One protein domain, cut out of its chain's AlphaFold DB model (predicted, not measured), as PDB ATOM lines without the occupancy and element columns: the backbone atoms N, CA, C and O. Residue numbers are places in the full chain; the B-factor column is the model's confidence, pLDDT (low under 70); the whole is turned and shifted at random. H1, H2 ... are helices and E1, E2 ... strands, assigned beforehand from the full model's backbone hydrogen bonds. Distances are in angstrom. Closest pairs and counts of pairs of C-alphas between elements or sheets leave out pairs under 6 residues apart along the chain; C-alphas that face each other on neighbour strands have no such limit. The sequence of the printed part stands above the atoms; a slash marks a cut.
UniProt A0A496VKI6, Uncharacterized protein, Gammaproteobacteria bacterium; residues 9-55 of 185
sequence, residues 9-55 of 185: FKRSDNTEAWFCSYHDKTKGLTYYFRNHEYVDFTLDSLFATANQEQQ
ATOM      1  N   PHE A   9      84.633  80.244  33.501       73.62
ATOM      2  CA  PHE A   9      85.580  80.916  32.616       73.62
ATOM      3  C   PHE A   9      87.038  80.578  32.933       73.62
ATOM      4  O   PHE A   9      87.914  80.969  32.163       73.62
ATOM      5  N   LYS A  10      87.307  79.835  34.016       77.12
ATOM      6  CA  LYS A  10      88.650  79.340  34.327       77.12
ATOM      7  C   LYS A  10      88.909  78.031  33.600       77.12
ATOM      8  O   LYS A  10      88.165  77.060  33.734       77.12
ATOM      9  N   ARG A  11      89.974  78.020  32.807       71.44
ATOM     10  CA  ARG A  11      90.492  76.825  32.140       71.44
ATOM     11  C   ARG A  11      91.415  76.042  33.079       71.44
ATOM     12  O   ARG A  11      91.817  76.524  34.134       71.44
ATOM     13  N   SER A  12      91.765  74.817  32.685       75.50
ATOM     14  CA  SER A  12      92.652  73.926  33.455       75.50
ATOM     15  C   SER A  12      94.078  74.459  33.631       75.50
ATOM     16  O   SER A  12      94.799  74.009  34.512       75.50
ATOM     17  N   ASP A  13      94.488  75.405  32.792       77.31
ATOM     18  CA  ASP A  13      95.754  76.139  32.864       77.31
ATOM     19  C   ASP A  13      95.675  77.380  33.779       77.31
ATOM     20  O   ASP A  13      96.610  78.176  33.825       77.31
ATOM     21  N   ASN A  14      94.564  77.545  34.509       71.00
ATOM     22  CA  ASN A  14      94.256  78.700  35.351       71.00
ATOM     23  C   ASN A  14      94.171  80.032  34.577       71.00
ATOM     24  O   ASN A  14      94.218  81.102  35.183       71.00
ATOM     25  N   THR A  15      94.027  79.980  33.249       74.06
ATOM     26  CA  THR A  15      93.757  81.168  32.437       74.06
ATOM     27  C   THR A  15      92.265  81.488  32.437       74.06
ATOM     28  O   THR A  15      91.412  80.592  32.397       74.06
ATOM     29  N   GLU A  16      91.941  82.781  32.493       77.62
ATOM     30  CA  GLU A  16      90.567  83.269  32.391       77.62
ATOM     31  C   GLU A  16      90.224  83.579  30.934       77.62
ATOM     32  O   GLU A  16      90.903  84.343  30.247       77.62
ATOM     33  N   ALA A  17      89.161  82.951  30.438       73.69
ATOM     34  CA  ALA A  17      88.660  83.178  29.094       73.69
ATOM     35  C   ALA A  17      87.634  84.322  29.072       73.69
ATOM     36  O   ALA A  17      86.722  84.390  29.896       73.69
ATOM     37  N   TRP A  18      87.730  85.174  28.051       77.19
ATOM     38  CA  TRP A  18      86.784  86.263  27.780       77.19
ATOM     39  C   TRP A  18      85.377  85.759  27.435       77.19
ATOM     40  O   TRP A  18      84.362  86.384  27.755       77.19
ATOM     41  N   PHE A  19      85.321  84.612  26.763       81.31
ATOM     42  CA  PHE A  19      84.094  83.948  26.361       81.31
ATOM     43  C   PHE A  19      84.231  82.437  26.518       81.31
ATOM     44  O   PHE A  19      85.316  81.866  26.406       81.31
ATOM     45  N   CYS A  20      83.099  81.786  26.751       77.38
ATOM     46  CA  CYS A  20      82.983  80.338  26.786       77.38
ATOM     47  C   CYS A  20      81.725  79.942  26.013       77.38
ATOM     48  O   CYS A  20      80.673  80.564  26.172       77.38
ATOM     49  N   SER A  21      81.827  78.926  25.161       80.25
ATOM     50  CA  SER A  21      80.673  78.341  24.487       80.25
ATOM     51  C   SER A  21      80.503  76.887  24.906       80.25
ATOM     52  O   SER A  21      81.467  76.141  25.073       80.25
ATOM     53  N   TYR A  22      79.252  76.487  25.102       83.38
ATOM     54  CA  TYR A  22      78.879  75.130  25.467       83.38
ATOM     55  C   TYR A  22      77.867  74.604  24.457       83.38
ATOM     56  O   TYR A  22      76.833  75.227  24.227       83.38
ATOM     57  N   HIS A  23      78.157  73.453  23.858       85.38
ATOM     58  CA  HIS A  23      77.271  72.816  22.893       85.38
ATOM     59  C   HIS A  23      76.589  71.592  23.516       85.38
ATOM     60  O   HIS A  23      77.239  70.588  23.815       85.38
ATOM     61  N   ASP A  24      75.272  71.672  23.690       87.62
ATOM     62  CA  ASP A  24      74.422  70.572  24.135       87.62
ATOM     63  C   ASP A  24      74.014  69.722  22.925       87.62
ATOM     64  O   ASP A  24      73.091  70.063  22.180       87.62
ATOM     65  N   LYS A  25      74.698  68.586  22.746       87.75
ATOM     66  CA  LYS A  25      74.450  67.639  21.645       87.75
ATOM     67  C   LYS A  25      73.064  66.991  21.706       87.75
ATOM     68  O   LYS A  25      72.528  66.607  20.676       87.75
ATOM     69  N   THR A  26      72.494  66.859  22.901       85.94
ATOM     70  CA  THR A  26      71.180  66.240  23.126       85.94
ATOM     71  C   THR A  26      70.048  67.147  22.674       85.94
ATOM     72  O   THR A  26      69.056  66.672  22.129       85.94
ATOM     73  N   LYS A  27      70.196  68.456  22.891       88.25
ATOM     74  CA  LYS A  27      69.201  69.464  22.499       88.25
ATOM     75  C   LYS A  27      69.516  70.138  21.165       88.25
ATOM     76  O   LYS A  27      68.676  70.867  20.653       88.25
ATOM     77  N   GLY A  28      70.715  69.927  20.621       88.62
ATOM     78  CA  GLY A  28      71.194  70.623  19.426       88.62
ATOM     79  C   GLY A  28      71.367  72.129  19.644       88.62
ATOM     80  O   GLY A  28      71.224  72.902  18.702       88.62
ATOM     81  N   LEU A  29      71.637  72.560  20.881       87.44
ATOM     82  CA  LEU A  29      71.723  73.973  21.254       87.44
ATOM     83  C   LEU A  29      73.157  74.369  21.587       87.44
ATOM     84  O   LEU A  29      73.889  73.624  22.235       87.44
ATOM     85  N   THR A  30      73.537  75.584  21.198       87.50
ATOM     86  CA  THR A  30      74.813  76.190  21.589       87.50
ATOM     87  C   THR A  30      74.548  77.381  22.495       87.50
ATOM     88  O   THR A  30      73.872  78.332  22.108       87.50
ATOM     89  N   TYR A  31      75.097  77.322  23.701       81.81
ATOM     90  CA  TYR A  31      75.066  78.385  24.691       81.81
ATOM     91  C   TYR A  31      76.350  79.204  24.592       81.81
ATOM     92  O   TYR A  31      77.442  78.640  24.518       81.81
ATOM     93  N   TYR A  32      76.215  80.525  24.620       83.44
ATOM     94  CA  TYR A  32      77.331  81.465  24.607       83.44
ATOM     95  C   TYR A  32      77.327  82.257  25.909       83.44
ATOM     96  O   TYR A  32      76.312  82.842  26.281       83.44
ATOM     97  N   PHE A  33      78.465  82.280  26.593       83.00
ATOM     98  CA  PHE A  33      78.665  83.002  27.841       83.00
ATOM     99  C   PHE A  33      79.823  83.984  27.680       83.00
ATOM    100  O   PHE A  33      80.863  83.646  27.109       83.00
ATOM    101  N   ARG A  34      79.650  85.193  28.214       85.00
ATOM    102  CA  ARG A  34      80.678  86.236  28.263       85.00
ATOM    103  C   ARG A  34      81.056  86.508  29.714       85.00
ATOM    104  O   ARG A  34      80.167  86.664  30.554       85.00
ATOM    105  N   ASN A  35      82.354  86.595  29.979       85.88
ATOM    106  CA  ASN A  35      82.865  87.011  31.275       85.88
ATOM    107  C   ASN A  35      82.830  88.543  31.352       85.88
ATOM    108  O   ASN A  35      83.741  89.211  30.873       85.88
ATOM    109  N   HIS A  36      81.728  89.096  31.855       80.25
ATOM    110  CA  HIS A  36      81.527  90.543  31.952       80.25
ATOM    111  C   HIS A  36      82.473  91.166  32.982       80.25
ATOM    112  O   HIS A  36      83.110  92.160  32.672       80.25
ATOM    113  N   GLU A  37      82.676  90.515  34.128       80.44
ATOM    114  CA  GLU A  37      83.572  91.005  35.183       80.44
ATOM    115  C   GLU A  37      85.015  91.184  34.686       80.44
ATOM    116  O   GLU A  37      85.629  92.225  34.904       80.44
ATOM    117  N   TYR A  38      85.546  90.196  33.961       79.31
ATOM    118  CA  TYR A  38      86.912  90.269  33.433       79.31
ATOM    119  C   TYR A  38      87.061  91.297  32.304       79.31
ATOM    120  O   TYR A  38      88.086  91.977  32.191       79.31
ATOM    121  N   VAL A  39      86.028  91.437  31.468       81.25
ATOM    122  CA  VAL A  39      85.975  92.476  30.433       81.25
ATOM    123  C   VAL A  39      86.012  93.857  31.075       81.25
ATOM    124  O   VAL A  39      86.837  94.676  30.677       81.25
ATOM    125  N   ASP A  40      85.132  94.103  32.043       85.81
ATOM    126  CA  ASP A  40      84.975  95.408  32.685       85.81
ATOM    127  C   ASP A  40      86.262  95.788  33.420       85.81
ATOM    128  O   ASP A  40      86.796  96.873  33.203       85.81
ATOM    129  N   PHE A  41      86.858  94.843  34.154       86.62
ATOM    130  CA  PHE A  41      88.165  95.027  34.785       86.62
ATOM    131  C   PHE A  41      89.258  95.425  33.781       86.62
ATOM    132  O   PHE A  41      90.052  96.335  34.033       86.62
ATOM    133  N   THR A  42      89.309  94.759  32.625       83.94
ATOM    134  CA  THR A  42      90.327  95.057  31.610       83.94
ATOM    135  C   THR A  42      90.099  96.428  30.972       83.94
ATOM    136  O   THR A  42      91.061  97.155  30.719       83.94
ATOM    137  N   LEU A  43      88.841  96.807  30.732       84.44
ATOM    138  CA  LEU A  43      88.490  98.132  30.222       84.44
ATOM    139  C   LEU A  43      88.875  99.225  31.220       84.44
ATOM    140  O   LEU A  43      89.555 100.176  30.837       84.44
ATOM    141  N   ASP A  44      88.528  99.057  32.494       87.75
ATOM    142  CA  ASP A  44      88.886  99.994  33.559       87.75
ATOM    143  C   ASP A  44      90.407 100.165  33.665       87.75
ATOM    144  O   ASP A  44      90.907 101.288  33.747       87.75
ATOM    145  N   SER A  45      91.166  99.068  33.578       85.44
ATOM    146  CA  SER A  45      92.633  99.109  33.580       85.44
ATOM    147  C   SER A  45      93.206  99.861  32.374       85.44
ATOM    148  O   SER A  45      94.188 100.600  32.512       85.44
ATOM    149  N   LEU A  46      92.618  99.699  31.188       85.38
ATOM    150  CA  LEU A  46      93.035 100.424  29.985       85.38
ATOM    151  C   LEU A  46      92.755 101.925  30.118       85.38
ATOM    152  O   LEU A  46      93.631 102.736  29.818       85.38
ATOM    153  N   PHE A  47      91.581 102.304  30.629       82.00
ATOM    154  CA  PHE A  47      91.248 103.707  30.884       82.00
ATOM    155  C   PHE A  47      92.134 104.327  31.968       82.00
ATOM    156  O   PHE A  47      92.566 105.473  31.827       82.00
ATOM    157  N   ALA A  48      92.458 103.587  33.029       82.62
ATOM    158  CA  ALA A  48      93.377 104.053  34.063       82.62
ATOM    159  C   ALA A  48      94.781 104.331  33.495       82.62
ATOM    160  O   ALA A  48      95.380 105.360  33.808       82.62
ATOM    161  N   THR A  49      95.272 103.460  32.610       75.31
ATOM    162  CA  THR A  49      96.597 103.601  31.984       75.31
ATOM    163  C   THR A  49      96.631 104.766  30.989       75.31
ATOM    164  O   THR A  49      97.541 105.594  31.034       75.31
ATOM    165  N   ALA A  50      95.596 104.907  30.155       70.31
ATOM    166  CA  ALA A  50      95.484 106.002  29.187       70.31
ATOM    167  C   ALA A  50      95.450 107.391  29.854       70.31
ATOM    168  O   ALA A  50      95.995 108.358  29.321       70.31
ATOM    169  N   ASN A  51      94.861 107.496  31.048       60.62
ATOM    170  CA  ASN A  51      94.834 108.745  31.812       60.62
ATOM    171  C   ASN A  51      96.180 109.080  32.485       60.62
ATOM    172  O   ASN A  51      96.450 110.253  32.750       60.62
ATOM    173  N   GLN A  52      97.041 108.091  32.748       56.81
ATOM    174  CA  GLN A  52      98.379 108.330  33.303       56.81
ATOM    175  C   GLN A  52      99.375 108.831  32.250       56.81
ATOM    176  O   GLN A  52     100.198 109.699  32.552       56.81
ATOM    177  N   GLU A  53      99.278 108.368  31.003       54.16
ATOM    178  CA  GLU A  53     100.156 108.836  29.918       54.16
ATOM    179  C   GLU A  53      99.887 110.300  29.530       54.16
ATOM    180  O   GLU A  53     100.816 111.029  29.179       54.16
ATOM    181  N   GLN A  54      98.653 110.788  29.696       51.78
ATOM    182  CA  GLN A  54      98.301 112.189  29.425       51.78
ATOM    183  C   GLN A  54      98.801 113.191  30.481       51.78
ATOM    184  O   GLN A  54      98.808 114.394  30.222       51.78
ATOM    185  N   GLN A  55      99.265 112.738  31.652       47.62
ATOM    186  CA  GLN A  55      99.821 113.630  32.681       47.62
ATOM    187  C   GLN A  55     101.340 113.847  32.578       47.62
ATOM    188  O   GLN A  55     101.864 114.736  33.250       47.62
TER     189      GLN A  55
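What this domain is: This is residues 9 to 55 of the 185 residues of an uncharacterized protein of Gammaproteobacteria bacterium (UniProt A0A496VKI6). A two-stranded hairpin, E1 and E2, runs end to end into one long helix, H1, making a rod whose two halves hardly share a core. The loop of residues 9 to 18 folds back on itself before E1. The printed part has 47 residues with two named strands and one named helix, in the order E1, E2, H1; the class is mixed, helices and strands, and the sheet E1 - E2 is antiparallel. The whole is extended, with a radius of gyration of the C-alphas of 16.1 A and spans of 56 by 21 by 11 A.

How they stand to each other: E1, residues 19 to 24, and E2, residues 29 to 34, form an antiparallel hairpin at 163 degrees; N 22 and O 31 are 2.9 A apart, within hydrogen-bond range. H1, residues 36 to 53, is apart from E1. In H1 every O i to N i+4 pair is within hydrogen-bond range.

Where its parts are: E1 begins at C-alpha 19 (84.094, 83.948, 26.361). H1, 26.2 A long, ends at C-alpha 53 (100.156, 108.836, 29.918). E1 and E2 each measure 16.7 A.

The domain as a whole: The C-alphas farthest apart, of Thr 26 and Gln 55, are 56.2 A apart. The printed part has no cut, and both links are tight. Residues 51 to 55 have pLDDT under 70.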